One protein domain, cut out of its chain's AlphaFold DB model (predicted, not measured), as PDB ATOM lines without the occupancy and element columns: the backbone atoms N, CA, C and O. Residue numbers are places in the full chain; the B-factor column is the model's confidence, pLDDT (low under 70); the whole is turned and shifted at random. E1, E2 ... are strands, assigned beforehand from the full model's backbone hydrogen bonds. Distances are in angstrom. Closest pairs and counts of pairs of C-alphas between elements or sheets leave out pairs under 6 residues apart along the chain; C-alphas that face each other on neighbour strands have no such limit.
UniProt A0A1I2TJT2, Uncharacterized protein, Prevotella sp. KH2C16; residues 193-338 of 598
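This is residues 193 to 338 of the 598 residues of an uncharacterized protein of Prevotella sp. KH2C16 (UniProt A0A1I2TJT2). Amid little regular structure, a small sandwich forms the core, sheet E6-E3-E9-E10 facing twisted sheet E8-E1-E11. Hairpin E4-E5 extends one end, its tip, residues 224 to 229, sticking out; E2 and E7 pair at the other. The printed part has 146 residues, of which only 54 are in named elements, eleven named strands and no named helix; by these the class is all strand. The whole is only just compact, close to loose: radius of gyration of the C-alphas 17.5 A, spans 57 by 38 by 26 A.

E6 is residues 249 to 252, E3 208 to 212, E9 289 to 293, E10 314 to 318. E8 is 272 to 278, E1 193 to 198, its first C-alpha at (44.139, -42.671, -20.808), and E11 330 to 337, 21.7 A long, its last at (38.027, -56.376, -25.897). E2 is 203 to 205, E7 255 to 257, E4 220 to 223, E5 230 to 233.

E9 is antiparallel to E3 (N 210 to O 291, 3.0 A). E1 is parallel to E11 (N 195 to O 333, 3.1 A).

The printed part has no cut. Residues 235 to 248, 259 to 266 and 294 to 314 have pLDDT under 70.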
ATOM      1  N   GLY A 193      43.395 -41.868 -19.848       81.25
ATOM      2  CA  GLY A 193      44.139 -42.671 -20.808       81.25
ATOM      3  C   GLY A 193      43.383 -43.946 -21.151       81.25
ATOM      4  O   GLY A 193      43.048 -44.737 -20.270       81.25
ATOM      5  N   ILE A 194      43.122 -44.161 -22.435       80.38
ATOM      6  CA  ILE A 194      42.335 -45.294 -22.920       80.38
ATOM      7  C   ILE A 194      43.225 -46.162 -23.792       80.38
ATOM      8  O   ILE A 194      43.821 -45.696 -24.764       80.38
ATOM      9  N   ARG A 195      43.298 -47.449 -23.453       79.50
ATOM     10  CA  ARG A 195      43.989 -48.458 -24.254       79.50
ATOM     11  C   ARG A 195      43.136 -49.711 -24.319       79.50
ATOM     12  O   ARG A 195      42.734 -50.230 -23.283       79.50
ATOM     13  N   ALA A 196      42.872 -50.203 -25.521       77.75
ATOM     14  CA  ALA A 196      42.110 -51.426 -25.702       77.75
ATOM     15  C   ALA A 196      43.056 -52.613 -25.908       77.75
ATOM     16  O   ALA A 196      43.943 -52.556 -26.756       77.75
ATOM     17  N   LYS A 197      42.871 -53.680 -25.133       78.94
ATOM     18  CA  LYS A 197      43.450 -55.007 -25.365       78.94
ATOM     19  C   LYS A 197      42.467 -55.793 -26.230       78.94
ATOM     20  O   LYS A 197      41.276 -55.748 -25.958       78.94
ATOM     21  N   SER A 198      42.938 -56.515 -27.237       78.12
ATOM     22  CA  SER A 198      42.094 -57.389 -28.052       78.12
ATOM     23  C   SER A 198      42.863 -58.622 -28.504       78.12
ATOM     24  O   SER A 198      44.054 -58.559 -28.818       78.12
ATOM     25  N   ASP A 199      42.166 -59.746 -28.536       77.06
ATOM     26  CA  ASP A 199      42.623 -61.000 -29.116       77.06
ATOM     27  C   ASP A 199      41.883 -61.314 -30.422       77.06
ATOM     28  O   ASP A 199      41.938 -62.441 -30.885       77.06
ATOM     29  N   MET A 200      41.191 -60.352 -31.035       76.50
ATOM     30  CA  MET A 200      40.399 -60.605 -32.238       76.50
ATOM     31  C   MET A 200      41.300 -60.873 -33.453       76.50
ATOM     32  O   MET A 200      42.267 -60.145 -33.701       76.50
ATOM     33  N   ALA A 201      40.966 -61.894 -34.248       74.19
ATOM     34  CA  ALA A 201      41.625 -62.179 -35.529       74.19
ATOM     35  C   ALA A 201      41.315 -61.125 -36.599       74.19
ATOM     36  O   ALA A 201      42.107 -60.913 -37.514       74.19
ATOM     37  N   TYR A 202      40.177 -60.448 -36.477       70.62
ATOM     38  CA  TYR A 202      39.715 -59.449 -37.432       70.62
ATOM     39  C   TYR A 202      39.891 -58.049 -36.871       70.62
ATOM     40  O   TYR A 202      39.853 -57.845 -35.658       70.62
ATOM     41  N   GLN A 203      40.148 -57.094 -37.760       73.75
ATOM     42  CA  GLN A 203      40.341 -55.706 -37.373       73.75
ATOM     43  C   GLN A 203      38.971 -55.053 -37.192       73.75
ATOM     44  O   GLN A 203      38.119 -55.173 -38.067       73.75
ATOM     45  N   SER A 204      38.779 -54.353 -36.077       70.62
ATOM     46  CA  SER A 204      37.586 -53.550 -35.793       70.62
ATOM     47  C   SER A 204      38.021 -52.130 -35.443       70.62
ATOM     48  O   SER A 204      38.924 -51.930 -34.624       70.62
ATOM     49  N   ASN A 205      37.451 -51.124 -36.107       75.31
ATOM     50  CA  ASN A 205      37.796 -49.729 -35.851       75.31
ATOM     51  C   ASN A 205      37.085 -49.236 -34.591       75.31
ATOM     52  O   ASN A 205      35.875 -49.393 -34.460       75.31
ATOM     53  N   ILE A 206      37.804 -48.561 -33.690       77.62
ATOM     54  CA  ILE A 206      37.132 -47.862 -32.588       77.62
ATOM     55  C   ILE A 206      36.560 -46.570 -33.163       77.62
ATOM     56  O   ILE A 206      37.302 -45.678 -33.565       77.62
ATOM     57  N   HIS A 207      35.236 -46.473 -33.195       78.00
ATOM     58  CA  HIS A 207      34.508 -45.344 -33.756       78.00
ATOM     59  C   HIS A 207      34.114 -44.309 -32.706       78.00
ATOM     60  O   HIS A 207      34.089 -43.118 -33.007       78.00
ATOM     61  N   SER A 208      33.764 -44.729 -31.490       79.00
ATOM     62  CA  SER A 208      33.363 -43.801 -30.430       79.00
ATOM     63  C   SER A 208      33.770 -44.276 -29.045       79.00
ATOM     64  O   SER A 208      34.024 -45.461 -28.808       79.00
ATOM     65  N   ILE A 209      33.820 -43.318 -28.125       79.81
ATOM     66  CA  ILE A 209      34.025 -43.552 -26.700       79.81
ATOM     67  C   ILE A 209      32.921 -42.894 -25.886       79.81
ATOM     68  O   ILE A 209      32.344 -41.890 -26.303       79.81
ATOM     69  N   ALA A 210      32.686 -43.447 -24.701       79.12
ATOM     70  CA  ALA A 210      31.833 -42.835 -23.696       79.12
ATOM     71  C   ALA A 210      32.481 -42.939 -22.316       79.12
ATOM     72  O   ALA A 210      33.101 -43.954 -21.988       79.12
ATOM     73  N   LEU A 211      32.293 -41.901 -21.508       80.19
ATOM     74  CA  LEU A 211      32.713 -41.845 -20.115       80.19
ATOM     75  C   LEU A 211      31.463 -41.783 -19.234       80.19
ATOM     76  O   LEU A 211      30.626 -40.902 -19.402       80.19
ATOM     77  N   GLU A 212      31.343 -42.725 -18.305       80.19
ATOM     78  CA  GLU A 212      30.293 -42.750 -17.288       80.19
ATOM     79  C   GLU A 212      30.918 -42.440 -15.927       80.19
ATOM     80  O   GLU A 212      31.804 -43.160 -15.461       80.19
ATOM     81  N   SER A 213      30.466 -41.354 -15.304       81.88
ATOM     82  CA  SER A 213      30.880 -40.905 -13.975       81.88
ATOM     83  C   SER A 213      29.834 -39.940 -13.419       81.88
ATOM     84  O   SER A 213      29.206 -39.214 -14.184       81.88
ATOM     85  N   ASP A 214      29.672 -39.923 -12.098       82.25
ATOM     86  CA  ASP A 214      28.811 -38.998 -11.355       82.25
ATOM     87  C   ASP A 214      29.481 -37.652 -11.031       82.25
ATOM     88  O   ASP A 214      28.807 -36.731 -10.575       82.25
ATOM     89  N   VAL A 215      30.791 -37.521 -11.276       86.62
ATOM     90  CA  VAL A 215      31.562 -36.319 -10.918       86.62
ATOM     91  C   VAL A 215      32.319 -35.681 -12.079       86.62
ATOM     92  O   VAL A 215      32.667 -34.510 -11.962       86.62
ATOM     93  N   LEU A 216      32.598 -36.403 -13.170       87.88
ATOM     94  CA  LEU A 216      33.386 -35.893 -14.299       87.88
ATOM     95  C   LEU A 216      32.545 -35.142 -15.336       87.88
ATOM     96  O   LEU A 216      31.436 -35.551 -15.665       87.88
ATOM     97  N   HIS A 217      33.148 -34.101 -15.918       87.38
ATOM     98  CA  HIS A 217      32.570 -33.223 -16.942       87.38
ATOM     99  C   HIS A 217      33.595 -32.942 -18.046       87.38
ATOM    100  O   HIS A 217      34.784 -32.795 -17.762       87.38
ATOM    101  N   MET A 218      33.156 -32.845 -19.305       85.88
ATOM    102  CA  MET A 218      34.042 -32.550 -20.454       85.88
ATOM    103  C   MET A 218      33.899 -31.119 -20.980       85.88
ATOM    104  O   MET A 218      34.548 -30.740 -21.959       85.88
ATOM    105  N   ASP A 219      33.029 -30.336 -20.354       86.81
ATOM    106  CA  ASP A 219      32.765 -28.943 -20.662       86.81
ATOM    107  C   ASP A 219      32.271 -28.201 -19.414       86.81
ATOM    108  O   ASP A 219      31.801 -28.789 -18.439       86.81
ATOM    109  N   GLY A 220      32.436 -26.882 -19.427       90.12
ATOM    110  CA  GLY A 220      32.088 -26.028 -18.300       90.12
ATOM    111  C   GLY A 220      32.776 -24.675 -18.372       90.12
ATOM    112  O   GLY A 220      33.335 -24.293 -19.405       90.12
ATOM    113  N   THR A 221      32.708 -23.953 -17.264       93.50
ATOM    114  CA  THR A 221      33.220 -22.593 -17.134       93.50
ATOM    115  C   THR A 221      34.113 -22.494 -15.902       93.50
ATOM    116  O   THR A 221      33.725 -22.927 -14.820       93.50
ATOM    117  N   LEU A 222      35.307 -21.923 -16.054       94.25
ATOM    118  CA  LEU A 222      36.221 -21.605 -14.958       94.25
ATOM    119  C   LEU A 222      36.209 -20.092 -14.723       94.25
ATOM    120  O   LEU A 222      36.617 -19.335 -15.599       94.25
ATOM    121  N   ASN A 223      35.763 -19.651 -13.553       94.62
ATOM    122  CA  ASN A 223      35.856 -18.253 -13.147       94.62
ATOM    123  C   ASN A 223      37.275 -17.959 -12.642       94.62
ATOM    124  O   ASN A 223      37.720 -18.576 -11.675       94.62
ATOM    125  N   LEU A 224      37.966 -17.021 -13.288       93.75
ATOM    126  CA  LEU A 224      39.331 -16.599 -12.965       93.75
ATOM    127  C   LEU A 224      39.406 -15.228 -12.275       93.75
ATOM    128  O   LEU A 224      40.501 -14.789 -11.929       93.75
ATOM    129  N   SER A 225      38.271 -14.571 -12.022       90.94
ATOM    130  CA  SER A 225      38.215 -13.260 -11.354       90.94
ATOM    131  C   SER A 225      38.397 -13.329  -9.838       90.94
ATOM    132  O   SER A 225      38.326 -12.319  -9.139       90.94
ATOM    133  N   THR A 226      38.697 -14.511  -9.302       87.19
ATOM    134  CA  THR A 226      38.951 -14.729  -7.879       87.19
ATOM    135  C   THR A 226      40.306 -15.395  -7.652       87.19
ATOM    136  O   THR A 226      40.855 -16.079  -8.516       87.19
ATOM    137  N   ALA A 227      40.864 -15.220  -6.451       83.06
ATOM    138  CA  ALA A 227      42.144 -15.833  -6.079       83.06
ATOM    139  C   ALA A 227      42.096 -17.373  -6.076       83.06
ATOM    140  O   ALA A 227      43.129 -18.025  -6.193       83.06
ATOM    141  N   ARG A 228      40.898 -17.957  -5.934       86.44
ATOM    142  CA  ARG A 228      40.650 -19.399  -6.017       86.44
ATOM    143  C   ARG A 228      39.655 -19.659  -7.141       86.44
ATOM    144  O   ARG A 228      38.455 -19.590  -6.883       86.44
ATOM    145  N   PRO A 229      40.141 -19.954  -8.355       89.06
ATOM    146  CA  PRO A 229      39.271 -20.130  -9.503       89.06
ATOM    147  C   PRO A 229      38.161 -21.150  -9.257       89.06
ATOM    148  O   PRO A 229      38.408 -22.235  -8.726       89.06
ATOM    149  N   ALA A 230      36.937 -20.793  -9.637       90.75
ATOM    150  CA  ALA A 230      35.748 -21.597  -9.373       90.75
ATOM    151  C   ALA A 230      35.275 -22.305 -10.646       90.75
ATOM    152  O   ALA A 230      35.064 -21.674 -11.680       90.75
ATOM    153  N   TRP A 231      35.099 -23.624 -10.570       91.88
ATOM    154  CA  TRP A 231      34.625 -24.449 -11.680       91.88
ATOM    155  C   TRP A 231      33.109 -24.636 -11.635       91.88
ATOM    156  O   TRP A 231      32.567 -25.104 -10.633       91.88
ATOM    157  N   ILE A 232      32.447 -24.339 -12.751       90.12
ATOM    158  CA  ILE A 232      31.019 -24.565 -12.969       90.12
ATOM    159  C   ILE A 232      30.875 -25.593 -14.103       90.12
ATOM    160  O   ILE A 232      31.097 -25.245 -15.270       90.12
ATOM    161  N   PRO A 233      30.536 -26.856 -13.792       87.56
ATOM    162  CA  PRO A 233      30.397 -27.897 -14.802       87.56
ATOM    163  C   PRO A 233      29.186 -27.669 -15.715       87.56
ATOM    164  O   PRO A 233      28.207 -27.027 -15.332       87.56
ATOM    165  N   ARG A 234      29.234 -28.245 -16.920       79.75
ATOM    166  CA  ARG A 234      28.073 -28.401 -17.804       79.75
ATOM    167  C   ARG A 234      27.856 -29.884 -18.093       79.75
ATOM    168  O   ARG A 234      28.802 -30.627 -18.311       79.75
ATOM    169  N   ASN A 235      26.592 -30.296 -18.147       65.06
ATOM    170  CA  ASN A 235      26.215 -31.707 -18.308       65.06
ATOM    171  C   ASN A 235      26.011 -32.108 -19.783       65.06
ATOM    172  O   ASN A 235      25.333 -33.087 -20.073       65.06
ATOM    173  N   TYR A 236      26.528 -31.344 -20.751       53.81
ATOM    174  CA  TYR A 236      26.129 -31.516 -22.155       53.81
ATOM    175  C   TYR A 236      26.732 -32.774 -22.810       53.81
ATOM    176  O   TYR A 236      26.193 -33.266 -23.802       53.81
ATOM    177  N   ARG A 237      27.843 -33.308 -22.278       59.88
ATOM    178  CA  ARG A 237      28.581 -34.434 -22.897       59.88
ATOM    179  C   ARG A 237      28.729 -35.689 -22.035       59.88
ATOM    180  O   ARG A 237      29.128 -36.733 -22.557       59.88
ATOM    181  N   ILE A 238      28.382 -35.598 -20.757       60.53
ATOM    182  CA  ILE A 238      28.309 -36.713 -19.809       60.53
ATOM    183  C   ILE A 238      26.912 -36.615 -19.194       60.53
ATOM    184  O   ILE A 238      26.709 -35.872 -18.241       60.53
ATOM    185  N   ASP A 239      25.924 -37.275 -19.804       50.53
ATOM    186  CA  ASP A 239      24.552 -37.305 -19.283       50.53
ATOM    187  C   ASP A 239      24.142 -38.751 -18.983       50.53
ATOM    188  O   ASP A 239      24.235 -39.647 -19.832       50.53
ATOM    189  N   LEU A 240      23.755 -38.960 -17.727       48.59
ATOM    190  CA  LEU A 240      23.609 -40.244 -17.052       48.59
ATOM    191  C   LEU A 240      22.226 -40.874 -17.239       48.59
ATOM    192  O   LEU A 240      22.068 -42.037 -16.869       48.59
ATOM    193  N   GLU A 241      21.243 -40.167 -17.807       43.72
ATOM    194  CA  GLU A 241      19.852 -40.588 -17.607       43.72
ATOM    195  C   GLU A 241      19.074 -41.027 -18.866       43.72
ATOM    196  O   GLU A 241      18.254 -41.931 -18.738       43.72
ATOM    197  N   HIS A 242      19.317 -40.522 -20.091       40.09
ATOM    198  CA  HIS A 242      18.316 -40.748 -21.169       40.09
ATOM    199  C   HIS A 242      18.771 -40.978 -22.628       40.09
ATOM    200  O   HIS A 242      17.922 -40.973 -23.520       40.09
ATOM    201  N   LYS A 243      20.044 -41.255 -22.944       43.53
ATOM    202  CA  LYS A 243      20.437 -41.622 -24.330       43.53
ATOM    203  C   LYS A 243      21.623 -42.572 -24.363       43.53
ATOM    204  O   LYS A 243      22.730 -42.080 -24.519       43.53
ATOM    205  N   GLU A 244      21.415 -43.878 -24.150       44.25
ATOM    206  CA  GLU A 244      22.449 -44.943 -24.200       44.25
ATOM    207  C   GLU A 244      23.911 -44.443 -24.086       44.25
ATOM    208  O   GLU A 244      24.750 -44.645 -24.966       44.25
ATOM    209  N   LYS A 245      24.194 -43.714 -22.996       47.69
ATOM    210  CA  LYS A 245      25.497 -43.177 -22.578       47.69
ATOM    211  C   LYS A 245      26.393 -42.742 -23.754       47.69
ATOM    212  O   LYS A 245      27.353 -43.432 -24.082       47.69
ATOM    213  N   THR A 246      25.987 -41.678 -24.443       50.38
ATOM    214  CA  THR A 246      26.812 -40.723 -25.213       50.38
ATOM    215  C   THR A 246      27.946 -41.274 -26.106       50.38
ATOM    216  O   THR A 246      29.088 -41.405 -25.686       50.38
ATOM    217  N   ASP A 247      27.690 -41.429 -27.413       53.50
ATOM    218  CA  ASP A 247      28.735 -41.383 -28.463       53.50
ATOM    219  C   ASP A 247      29.273 -39.946 -28.644       53.50
ATOM    220  O   ASP A 247      29.326 -39.414 -29.754       53.50
ATOM    221  N   THR A 248      29.586 -39.249 -27.551       60.94
ATOM    222  CA  THR A 248      29.882 -37.809 -27.594       60.94
ATOM    223  C   THR A 248      31.220 -37.494 -28.231       60.94
ATOM    224  O   THR A 248      31.421 -36.363 -28.673       60.94
ATOM    225  N   ILE A 249      32.115 -38.481 -28.311       77.06
ATOM    226  CA  ILE A 249      33.416 -38.327 -28.945       77.06
ATOM    227  C   ILE A 249      33.623 -39.445 -29.954       77.06
ATOM    228  O   ILE A 249      33.720 -40.626 -29.607       77.06
ATOM    229  N   ARG A 250      33.723 -39.046 -31.220       85.06
ATOM    230  CA  ARG A 250      34.161 -39.918 -32.302       85.06
ATOM    231  C   ARG A 250      35.675 -40.092 -32.232       85.06
ATOM    232  O   ARG A 250      36.393 -39.147 -31.921       85.06
ATOM    233  N   VAL A 251      36.169 -41.272 -32.572       84.06
ATOM    234  CA  VAL A 251      37.601 -41.554 -32.673       84.06
ATOM    235  C   VAL A 251      37.929 -41.955 -34.106       84.06
ATOM    236  O   VAL A 251      37.207 -42.728 -34.730       84.06
ATOM    237  N   ASN A 252      39.008 -41.391 -34.641       86.44
ATOM    238  CA  ASN A 252      39.561 -41.739 -35.942       86.44
ATOM    239  C   ASN A 252      40.969 -42.324 -35.768       86.44
ATOM    240  O   ASN A 252      41.693 -41.972 -34.836       86.44
ATOM    241  N   GLY A 253      41.366 -43.192 -36.702       79.75
ATOM    242  CA  GLY A 253      42.752 -43.646 -36.817       79.75
ATOM    243  C   GLY A 253      43.217 -44.592 -35.707       79.75
ATOM    244  O   GLY A 253      44.404 -44.651 -35.395       79.75
ATOM    245  N   THR A 254      42.289 -45.338 -35.106       80.94
ATOM    246  CA  THR A 254      42.615 -46.429 -34.185       80.94
ATOM    247  C   THR A 254      41.685 -47.618 -34.383       80.94
ATOM    248  O   THR A 254      40.505 -47.477 -34.706       80.94
ATOM    249  N   SER A 255      42.236 -48.804 -34.171       77.06
ATOM    250  CA  SER A 255      41.555 -50.078 -34.341       77.06
ATOM    251  C   SER A 255      42.077 -51.098 -33.339       77.06
ATOM    252  O   SER A 255      43.183 -50.970 -32.809       77.06
ATOM    253  N   ILE A 256      41.293 -52.142 -33.128       76.44
ATOM    254  CA  ILE A 256      41.639 -53.333 -32.358       76.44
ATOM    255  C   ILE A 256      41.651 -54.560 -33.274       76.44
ATOM    256  O   ILE A 256      41.070 -54.529 -34.356       76.44
ATOM    257  N   GLY A 257      42.332 -55.631 -32.861       73.50
ATOM    258  CA  GLY A 257      42.389 -56.890 -33.613       73.50
ATOM    259  C   GLY A 257      43.193 -56.842 -34.926       73.50
ATOM    260  O   GLY A 257      44.118 -56.037 -35.085       73.50
ATOM    261  N   GLY A 258      42.879 -57.755 -35.850       70.06
ATOM    262  CA  GLY A 258      43.377 -57.795 -37.235       70.06
ATOM    263  C   GLY A 258      44.344 -58.932 -37.576       70.06
ATOM    264  O   GLY A 258      44.847 -59.642 -36.708       70.06
ATOM    265  N   SER A 259      44.686 -59.052 -38.860       57.38
ATOM    266  CA  SER A 259      45.666 -60.003 -39.408       57.38
ATOM    267  C   SER A 259      47.045 -59.347 -39.583       57.38
ATOM    268  O   SER A 259      47.472 -59.024 -40.682       57.38
ATOM    269  N   GLY A 260      47.736 -59.069 -38.488       50.19
ATOM    270  CA  GLY A 260      49.195 -58.979 -38.497       50.19
ATOM    271  C   GLY A 260      49.759 -60.397 -38.426       50.19
ATOM    272  O   GLY A 260      49.130 -61.261 -37.814       50.19
ATOM    273  N   ASP A 261      50.922 -60.619 -39.031       41.28
ATOM    274  CA  ASP A 261      51.578 -61.905 -39.345       41.28
ATOM    275  C   ASP A 261      51.914 -62.844 -38.161       41.28
ATOM    276  O   ASP A 261      52.814 -63.679 -38.250       41.28
ATOM    277  N   ARG A 262      51.244 -62.720 -37.011       49.25
ATOM    278  CA  ARG A 262      51.460 -63.546 -35.818       49.25
ATOM    279  C   ARG A 262      50.124 -63.917 -35.177       49.25
ATOM    280  O   ARG A 262      49.571 -63.161 -34.376       49.25
ATOM    281  N   ALA A 263      49.617 -65.097 -35.527       54.38
ATOM    282  CA  ALA A 263      48.635 -65.790 -34.698       54.38
ATOM    283  C   ALA A 263      49.201 -65.951 -33.269       54.38
ATOM    284  O   ALA A 263      50.402 -66.149 -33.087       54.38
ATOM    285  N   GLY A 264      48.350 -65.816 -32.255       58.97
ATOM    286  CA  GLY A 264      48.675 -66.042 -30.845       58.97
ATOM    287  C   GLY A 264      49.149 -64.823 -30.045       58.97
ATOM    288  O   GLY A 264      49.397 -64.959 -28.850       58.97
ATOM    289  N   THR A 265      49.273 -63.627 -30.636       63.59
ATOM    290  CA  THR A 265      49.707 -62.429 -29.885       63.59
ATOM    291  C   THR A 265      48.536 -61.525 -29.510       63.59
ATOM    292  O   THR A 265      47.909 -60.935 -30.391       63.59
ATOM    293  N   THR A 266      48.287 -61.335 -28.211       69.75
ATOM    294  CA  THR A 266      47.394 -60.279 -27.708       69.75
ATOM    295  C   THR A 266      47.817 -58.918 -28.252       69.75
ATOM    296  O   THR A 266      48.987 -58.538 -28.165       69.75
ATOM    297  N   ARG A 267      46.860 -58.170 -28.800       74.75
ATOM    298  CA  ARG A 267      47.098 -56.846 -29.366       74.75
ATOM    299  C   ARG A 267      46.609 -55.766 -28.443       74.75
ATOM    300  O   ARG A 267      45.656 -55.941 -27.693       74.75
ATOM    301  N   TYR A 268      47.256 -54.621 -28.566       76.75
ATOM    302  CA  TYR A 268      46.858 -53.422 -27.871       76.75
ATOM    303  C   TYR A 268      46.699 -52.299 -28.880       76.75
ATOM    304  O   TYR A 268      47.569 -52.118 -29.734       76.75
ATOM    305  N   SER A 269      45.628 -51.523 -28.754       73.75
ATOM    306  CA  SER A 269      45.516 -50.260 -29.470       73.75
ATOM    307  C   SER A 269      46.653 -49.326 -29.047       73.75
ATOM    308  O   SER A 269      47.205 -49.431 -27.938       73.75
ATOM    309  N   LYS A 270      46.970 -48.359 -29.911       73.88
ATOM    310  CA  LYS A 270      47.697 -47.167 -29.471       73.88
ATOM    311  C   LYS A 270      46.865 -46.491 -28.366       73.88
ATOM    312  O   LYS A 270      45.638 -46.414 -28.518       73.88
ATOM    313  N   PRO A 271      47.476 -46.070 -27.246       74.88
ATOM    314  CA  PRO A 271      46.755 -45.310 -26.243       74.88
ATOM    315  C   PRO A 271      46.359 -43.944 -26.806       74.88
ATOM    316  O   PRO A 271      47.103 -43.341 -27.580       74.88
ATOM    317  N   PHE A 272      45.197 -43.459 -26.400       77.75
ATOM    318  CA  PHE A 272      44.744 -42.099 -26.673       77.75
ATOM    319  C   PHE A 272      44.081 -41.526 -25.421       77.75
ATOM    320  O   PHE A 272      43.738 -42.262 -24.492       77.75
ATOM    321  N   TYR A 273      43.932 -40.206 -25.390       83.56
ATOM    322  CA  TYR A 273      43.607 -39.477 -24.169       83.56
ATOM    323  C   TYR A 273      42.382 -38.598 -24.334       83.56
ATOM    324  O   TYR A 273      42.212 -37.949 -25.368       83.56
ATOM    325  N   VAL A 274      41.566 -38.539 -23.285       87.06
ATOM    326  CA  VAL A 274      40.488 -37.559 -23.163       87.06
ATOM    327  C   VAL A 274      40.635 -36.735 -21.905       87.06
ATOM    328  O   VAL A 274      41.036 -37.244 -20.865       87.06
ATOM    329  N   TRP A 275      40.308 -35.457 -22.010       90.00
ATOM    330  CA  TRP A 275      40.299 -34.552 -20.877       90.00
ATOM    331  C   TRP A 275      38.936 -34.575 -20.183       90.00
ATOM    332  O   TRP A 275      37.904 -34.534 -20.855       90.00
ATOM    333  N   ALA A 276      38.929 -34.590 -18.853       89.31
ATOM    334  CA  ALA A 276      37.724 -34.401 -18.055       89.31
ATOM    335  C   ALA A 276      38.055 -33.727 -16.719       89.31
ATOM    336  O   ALA A 276      39.088 -34.002 -16.107       89.31
ATOM    337  N   LYS A 277      37.152 -32.883 -16.221       90.44
ATOM    338  CA  LYS A 277      37.281 -32.220 -14.922       90.44
ATOM    339  C   LYS A 277      36.186 -32.658 -13.964       90.44
ATOM    340  O   LYS A 277      35.012 -32.670 -14.324       90.44
ATOM    341  N   ALA A 278      36.572 -32.976 -12.732       88.88
ATOM    342  CA  ALA A 278      35.621 -33.287 -11.679       88.88
ATOM    343  C   ALA A 278      34.949 -32.032 -11.102       88.88
ATOM    344  O   ALA A 278      35.552 -30.953 -11.040       88.88
ATOM    345  N   THR A 279      33.712 -32.179 -10.624       87.19
ATOM    346  CA  THR A 279      33.076 -31.182  -9.757       87.19
ATOM    347  C   THR A 279      33.983 -30.897  -8.557       87.19
ATOM    348  O   THR A 279      34.434 -31.813  -7.868       87.19
ATOM    349  N   SER A 280      34.270 -29.619  -8.297       82.38
ATOM    350  CA  SER A 280      35.205 -29.235  -7.234       82.38
ATOM    351  C   SER A 280      34.709 -29.695  -5.861       82.38
ATOM    352  O   SER A 280      33.562 -29.448  -5.499       82.38
ATOM    353  N   GLY A 281      35.582 -30.361  -5.100       74.94
ATOM    354  CA  GLY A 281      35.281 -30.832  -3.746       74.94
ATOM    355  C   GLY A 281      34.341 -32.041  -3.661       74.94
ATOM    356  O   GLY A 281      33.894 -32.358  -2.562       74.94
ATOM    357  N   GLN A 282      34.028 -32.711  -4.777       78.06
ATOM    358  CA  GLN A 282      33.220 -33.934  -4.771       78.06
ATOM    359  C   GLN A 282      34.076 -35.184  -4.983       78.06
ATOM    360  O   GLN A 282      34.888 -35.253  -5.903       78.06
ATOM    361  N   GLU A 283      33.841 -36.196  -4.152       78.69
ATOM    362  CA  GLU A 283      34.324 -37.557  -4.378       78.69
ATOM    363  C   GLU A 283      33.270 -38.367  -5.140       78.69
ATOM    364  O   GLU A 283      32.069 -38.260  -4.875       78.69
ATOM    365  N   SER A 284      33.736 -39.189  -6.082       81.81
ATOM    366  CA  SER A 284      32.903 -40.121  -6.845       81.81
ATOM    367  C   SER A 284      32.207 -41.087  -5.883       81.81
ATOM    368  O   SER A 284      32.867 -41.738  -5.075       81.81
ATOM    369  N   ARG A 285      30.879 -41.218  -5.965       83.31
ATOM    370  CA  ARG A 285      30.115 -42.233  -5.209       83.31
ATOM    371  C   ARG A 285      29.993 -43.533  -5.990       83.31
ATOM    372  O   ARG A 285      29.751 -44.589  -5.408       83.31
ATOM    373  N   GLN A 286      30.148 -43.457  -7.308       81.38
ATOM    374  CA  GLN A 286      30.116 -44.599  -8.211       81.38
ATOM    375  C   GLN A 286      31.502 -44.865  -8.796       81.38
ATOM    376  O   GLN A 286      32.402 -44.031  -8.738       81.38
ATOM    377  N   LYS A 287      31.697 -46.059  -9.353       81.75
ATOM    378  CA  LYS A 287      32.911 -46.376 -10.106       81.75
ATOM    379  C   LYS A 287      32.788 -45.784 -11.503       81.75
ATOM    380  O   LYS A 287      31.807 -46.049 -12.194       81.75
ATOM    381  N   ALA A 288      33.800 -45.039 -11.932       81.69
ATOM    382  CA  ALA A 288      33.854 -44.545 -13.300       81.69
ATOM    383  C   ALA A 288      34.000 -45.708 -14.300       81.69
ATOM    384  O   ALA A 288      34.679 -46.704 -14.017       81.69
ATOM    385  N   ARG A 289      33.390 -45.571 -15.479       82.75
ATOM    386  CA  ARG A 289      33.505 -46.535 -16.582       82.75
ATOM    387  C   ARG A 289      33.860 -45.840 -17.882       82.75
ATOM    388  O   ARG A 289      33.327 -44.780 -18.196       82.75
ATOM    389  N   VAL A 290      34.710 -46.491 -18.665       79.88
ATOM    390  CA  VAL A 290      35.023 -46.092 -20.038       79.88
ATOM    391  C   VAL A 290      34.503 -47.157 -20.981       79.88
ATOM    392  O   VAL A 290      34.820 -48.335 -20.815       79.88
ATOM    393  N   TYR A 291      33.742 -46.731 -21.983       78.62
ATOM    394  CA  TYR A 291      33.254 -47.562 -23.073       78.62
ATOM    395  C   TYR A 291      34.004 -47.221 -24.359       78.62
ATOM    396  O   TYR A 291      34.178 -46.045 -24.673       78.62
ATOM    397  N   VAL A 292      34.381 -48.240 -25.130       77.38
ATOM    398  CA  VAL A 292      34.844 -48.109 -26.520       77.38
ATOM    399  C   VAL A 292      33.874 -48.854 -27.423       77.38
ATOM    400  O   VAL A 292      33.360 -49.913 -27.041       77.38
ATOM    401  N   ARG A 293      33.583 -48.284 -28.594       75.25
ATOM    402  CA  ARG A 293      32.569 -48.815 -29.506       75.25
ATOM    403  C   ARG A 293      33.049 -48.851 -30.952       75.25
ATOM    404  O   ARG A 293      33.702 -47.905 -31.394       75.25
ATOM    405  N   GLY A 294      32.681 -49.906 -31.674       68.19
ATOM    406  CA  GLY A 294      32.871 -50.047 -33.122       68.19
ATOM    407  C   GLY A 294      31.982 -49.105 -33.940       68.19
ATOM    408  O   GLY A 294      31.144 -48.394 -33.378       68.19
ATOM    409  N   LYS A 295      32.130 -49.064 -35.268       61.78
ATOM    410  CA  LYS A 295      31.211 -48.301 -36.132       61.78
ATOM    411  C   LYS A 295      29.904 -49.080 -36.307       61.78
ATOM    412  O   LYS A 295      29.910 -50.294 -36.447       61.78
ATOM    413  N   ALA A 296      28.757 -48.394 -36.321       53.22
ATOM    414  CA  ALA A 296      27.519 -49.060 -36.733       53.22
ATOM    415  C   ALA A 296      27.594 -49.373 -38.235       53.22
ATOM    416  O   ALA A 296      27.720 -48.457 -39.051       53.22
ATOM    417  N   VAL A 297      27.491 -50.649 -38.599       46.31
ATOM    418  CA  VAL A 297      27.401 -51.083 -39.998       46.31
ATOM    419  C   VAL A 297      25.933 -51.000 -40.431       46.31
ATOM    420  O   VAL A 297      25.096 -51.766 -39.957       46.31
ATOM    421  N   SER A 298      25.592 -50.041 -41.298       38.09
ATOM    422  CA  SER A 298      24.211 -49.805 -41.768       38.09
ATOM    423  C   SER A 298      23.947 -50.238 -43.212       38.09
ATOM    424  O   SER A 298      22.839 -50.070 -43.712       38.09
ATOM    425  N   THR A 299      24.929 -50.804 -43.910       34.22
ATOM    426  CA  THR A 299      24.832 -51.051 -45.359       34.22
ATOM    427  C   THR A 299      24.125 -52.354 -45.736       34.22
ATOM    428  O   THR A 299      23.772 -52.519 -46.900       34.22
ATOM    429  N   MET A 300      23.852 -53.265 -44.790       31.69
ATOM    430  CA  MET A 300      23.335 -54.613 -45.100       31.69
ATOM    431  C   MET A 300      22.259 -55.172 -44.140       31.69
ATOM    432  O   MET A 300      21.861 -56.332 -44.286       31.69
ATOM    433  N   GLY A 301      21.725 -54.394 -43.196       30.50
ATOM    434  CA  GLY A 301      20.704 -54.861 -42.244       30.50
ATOM    435  C   GLY A 301      19.613 -53.822 -42.001       30.50
ATOM    436  O   GLY A 301      19.874 -52.626 -42.095       30.50
ATOM    437  N   ALA A 302      18.389 -54.271 -41.706       27.33
ATOM    438  CA  ALA A 302      17.310 -53.380 -41.306       27.33
ATOM    439  C   ALA A 302      17.723 -52.613 -40.042       27.33
ATOM    440  O   ALA A 302      17.935 -53.203 -38.983       27.33
ATOM    441  N   THR A 303      17.829 -51.292 -40.144       28.72
ATOM    442  CA  THR A 303      17.869 -50.408 -38.984       28.72
ATOM    443  C   THR A 303      16.499 -50.452 -38.319       28.72
ATOM    444  O   THR A 303      15.503 -49.997 -38.887       28.72
ATOM    445  N   PHE A 304      16.424 -51.013 -37.110       27.22
ATOM    446  CA  PHE A 304      15.266 -50.773 -36.258       27.22
ATOM    447  C   PHE A 304      15.251 -49.272 -35.939       27.22
ATOM    448  O   PHE A 304      16.257 -48.728 -35.496       27.22
ATOM    449  N   LYS A 305      14.140 -48.589 -36.235       27.59
ATOM    450  CA  LYS A 305      14.005 -47.118 -36.175       27.59
ATOM    451  C   LYS A 305      14.038 -46.521 -34.761       27.59
ATOM    452  O   LYS A 305      13.867 -45.315 -34.615       27.59
ATOM    453  N   GLU A 306      14.263 -47.332 -33.735       32.41
ATOM    454  CA  GLU A 306      14.575 -46.849 -32.394       32.41
ATOM    455  C   GLU A 306      16.065 -47.091 -32.148       32.41
ATOM    456  O   GLU A 306      16.495 -48.240 -32.073       32.41
ATOM    457  N   ASP A 307      16.834 -46.004 -32.039       32.59
ATOM    458  CA  ASP A 307      18.291 -45.902 -31.822       32.59
ATOM    459  C   ASP A 307      18.818 -46.570 -30.522       32.59
ATOM    460  O   ASP A 307      19.758 -46.084 -29.900       32.59
ATOM    461  N   LYS A 308      18.217 -47.671 -30.066       32.47
ATOM    462  CA  LYS A 308      18.550 -48.356 -28.808       32.47
ATOM    463  C   LYS A 308      19.400 -49.615 -28.994       32.47
ATOM    464  O   LYS A 308      19.925 -50.122 -28.018       32.47
ATOM    465  N   PHE A 309      19.539 -50.141 -30.218       35.22
ATOM    466  CA  PHE A 309      20.182 -51.444 -30.486       35.22
ATOM    467  C   PHE A 309      21.275 -51.326 -31.532       35.22
ATOM    468  O   PHE A 309      21.161 -51.780 -32.670       35.22
ATOM    469  N   SER A 310      22.352 -50.657 -31.146       35.59
ATOM    470  CA  SER A 310      23.532 -50.544 -31.987       35.59
ATOM    471  C   SER A 310      24.182 -51.922 -32.175       35.59
ATOM    472  O   SER A 310      24.613 -52.523 -31.194       35.59
ATOM    473  N   MET A 311      24.321 -52.414 -33.415       43.84
ATOM    474  CA  MET A 311      25.094 -53.639 -33.727       43.84
ATOM    475  C   MET A 311      26.616 -53.459 -33.547       43.84
ATOM    476  O   MET A 311      27.400 -54.227 -34.080       43.84
ATOM    477  N   ARG A 312      27.051 -52.419 -32.835       51.16
ATOM    478  CA  ARG A 312      28.464 -52.104 -32.628       51.16
ATOM    479  C   ARG A 312      29.080 -53.066 -31.625       51.16
ATOM    480  O   ARG A 312      28.488 -53.318 -30.575       51.16
ATOM    481  N   ASP A 313      30.327 -53.439 -31.876       59.72
ATOM    482  CA  ASP A 313      31.224 -53.911 -30.827       59.72
ATOM    483  C   ASP A 313      31.209 -52.910 -29.667       59.72
ATOM    484  O   ASP A 313      31.398 -51.712 -29.886       59.72
ATOM    485  N   LYS A 314      30.960 -53.366 -28.437       67.56
ATOM    486  CA  LYS A 314      30.927 -52.511 -27.243       67.56
ATOM    487  C   LYS A 314      31.696 -53.181 -26.121       67.56
ATOM    488  O   LYS A 314      31.264 -54.192 -25.569       67.56
ATOM    489  N   PHE A 315      32.795 -52.555 -25.725       73.44
ATOM    490  CA  PHE A 315      33.640 -53.021 -24.632       73.44
ATOM    491  C   PHE A 315      33.773 -51.933 -23.582       73.44
ATOM    492  O   PHE A 315      33.674 -50.744 -23.891       73.44
ATOM    493  N   PHE A 316      33.990 -52.328 -22.331       77.62
ATOM    494  CA  PHE A 316      34.173 -51.369 -21.253       77.62
ATOM    495  C   PHE A 316      35.209 -51.819 -20.231       77.62
ATOM    496  O   PHE A 316      35.501 -53.007 -20.081       77.62
ATOM    497  N   SER A 317      35.742 -50.834 -19.520       71.75
ATOM    498  CA  SER A 317      36.514 -51.015 -18.296       71.75
ATOM    499  C   SER A 317      35.850 -50.213 -17.187       71.75
ATOM    500  O   SER A 317      35.477 -49.060 -17.393       71.75
ATOM    501  N   GLU A 318      35.730 -50.814 -16.009       80.25
ATOM    502  CA  GLU A 318      35.263 -50.158 -14.787       80.25
ATOM    503  C   GLU A 318      36.449 -49.945 -13.840       80.25
ATOM    504  O   GLU A 318      37.342 -50.790 -13.747       80.25
ATOM    505  N   ALA A 319      36.464 -48.817 -13.133       72.44
ATOM    506  CA  ALA A 319      37.424 -48.569 -12.068       72.44
ATOM    507  C   ALA A 319      37.297 -49.609 -10.935       72.44
ATOM    508  O   ALA A 319      36.210 -50.082 -10.609       72.44
ATOM    509  N   LYS A 320      38.405 -49.949 -10.267       75.81
ATOM    510  CA  LYS A 320      38.375 -50.922  -9.156       75.81
ATOM    511  C   LYS A 320      37.556 -50.418  -7.962       75.81
ATOM    512  O   LYS A 320      36.843 -51.197  -7.331       75.81
ATOM    513  N   CYS A 321      37.624 -49.121  -7.696       77.44
ATOM    514  CA  CYS A 321      36.919 -48.407  -6.638       77.44
ATOM    515  C   CYS A 321      36.447 -47.041  -7.170       77.44
ATOM    516  O   CYS A 321      36.884 -46.634  -8.251       77.44
ATOM    517  N   PRO A 322      35.573 -46.326  -6.443       83.75
ATOM    518  CA  PRO A 322      35.354 -44.909  -6.705       83.75
ATOM    519  C   PRO A 322      36.680 -44.132  -6.635       83.75
ATOM    520  O   PRO A 322      37.570 -44.489  -5.861       83.75
ATOM    521  N   ILE A 323      36.833 -43.120  -7.492       79.44
ATOM    522  CA  ILE A 323      38.087 -42.377  -7.680       79.44
ATOM    523  C   ILE A 323      37.865 -40.914  -7.298       79.44
ATOM    524  O   ILE A 323      36.886 -40.302  -7.719       79.44
ATOM    525  N   GLN A 324      38.803 -40.336  -6.550       85.50
ATOM    526  CA  GLN A 324      38.926 -38.889  -6.421       85.50
ATOM    527  C   GLN A 324      39.829 -38.381  -7.548       85.50
ATOM    528  O   GLN A 324      41.028 -38.655  -7.556       85.50
ATOM    529  N   PHE A 325      39.237 -37.701  -8.529       83.75
ATOM    530  CA  PHE A 325      39.970 -37.172  -9.677       83.75
ATOM    531  C   PHE A 325      40.672 -35.867  -9.302       83.75
ATOM    532  O   PHE A 325      40.024 -34.927  -8.841       83.75
ATOM    533  N   ILE A 326      41.985 -35.822  -9.508       83.88
ATOM    534  CA  ILE A 326      42.847 -34.691  -9.164       83.88
ATOM    535  C   ILE A 326      43.241 -33.958 -10.452       83.88
ATOM    536  O   ILE A 326      43.534 -34.577 -11.477       83.88
ATOM    537  N   ASP A 327      43.218 -32.627 -10.412       82.56
ATOM    538  CA  ASP A 327      43.672 -31.800 -11.530       82.56
ATOM    539  C   ASP A 327      45.170 -32.056 -11.804       82.56
ATOM    540  O   ASP A 327      45.983 -32.094 -10.882       82.56
ATOM    541  N   GLY A 328      45.531 -32.243 -13.072       75.81
ATOM    542  CA  GLY A 328      46.880 -32.602 -13.518       75.81
ATOM    543  C   GLY A 328      47.174 -34.107 -13.555       75.81
ATOM    544  O   GLY A 328      48.130 -34.507 -14.221       75.81
ATOM    545  N   ASP A 329      46.353 -34.952 -12.923       78.69
ATOM    546  CA  ASP A 329      46.588 -36.401 -12.884       78.69
ATOM    547  C   ASP A 329      46.085 -37.131 -14.136       78.69
ATOM    548  O   ASP A 329      45.249 -36.642 -14.906       78.69
ATOM    549  N   THR A 330      46.601 -38.352 -14.331       76.56
ATOM    550  CA  THR A 330      46.172 -39.259 -15.401       76.56
ATOM    551  C   THR A 330      45.636 -40.581 -14.852       76.56
ATOM    552  O   THR A 330      46.290 -41.246 -14.052       76.56
ATOM    553  N   TYR A 331      44.480 -41.015 -15.354       78.81
ATOM    554  CA  TYR A 331      43.811 -42.256 -14.966       78.81
ATOM    555  C   TYR A 331      43.671 -43.196 -16.164       78.81
ATOM    556  O   TYR A 331      43.107 -42.821 -17.192       78.81
ATOM    557  N   TYR A 332      44.161 -44.431 -16.033       76.62
ATOM    558  CA  TYR A 332      44.192 -45.395 -17.136       76.62
ATOM    559  C   TYR A 332      43.071 -46.416 -17.074       76.62
ATOM    560  O   TYR A 332      42.904 -47.133 -16.088       76.62
ATOM    561  N   PHE A 333      42.378 -46.551 -18.198       77.38
ATOM    562  CA  PHE A 333      41.389 -47.583 -18.442       77.38
ATOM    563  C   PHE A 333      41.914 -48.522 -19.525       77.38
ATOM    564  O   PHE A 333      42.007 -48.172 -20.704       77.38
ATOM    565  N   SER A 334      42.263 -49.738 -19.099       76.62
ATOM    566  CA  SER A 334      42.592 -50.836 -20.003       76.62
ATOM    567  C   SER A 334      41.308 -51.570 -20.359       76.62
ATOM    568  O   SER A 334      40.830 -52.411 -19.599       76.62
ATOM    569  N   VAL A 335      40.739 -51.250 -21.515       76.00
ATOM    570  CA  VAL A 335      39.515 -51.892 -21.985       76.00
ATOM    571  C   VAL A 335      39.860 -53.250 -22.572       76.00
ATOM    572  O   VAL A 335      40.567 -53.335 -23.570       76.00
ATOM    573  N   ASP A 336      39.382 -54.320 -21.942       74.94
ATOM    574  CA  ASP A 336      39.577 -55.666 -22.471       74.94
ATOM    575  C   ASP A 336      38.447 -56.019 -23.444       74.94
ATOM    576  O   ASP A 336      37.323 -56.303 -23.013       74.94
ATOM    577  N   ALA A 337      38.787 -55.945 -24.730       70.19
ATOM    578  CA  ALA A 337      38.027 -56.376 -25.897       70.19
ATOM    579  C   ALA A 337      38.473 -57.775 -26.377       70.19
ATOM    580  O   ALA A 337      38.483 -58.063 -27.575       70.19
ATOM    581  N   SER A 338      38.931 -58.613 -25.440       70.94
ATOM    582  CA  SER A 338      39.177 -60.040 -25.640       70.94
ATOM    583  C   SER A 338      37.864 -60.816 -25.665       70.94
ATOM    584  O   SER A 338      37.002 -60.619 -24.804       70.94
TER     585      SER A 338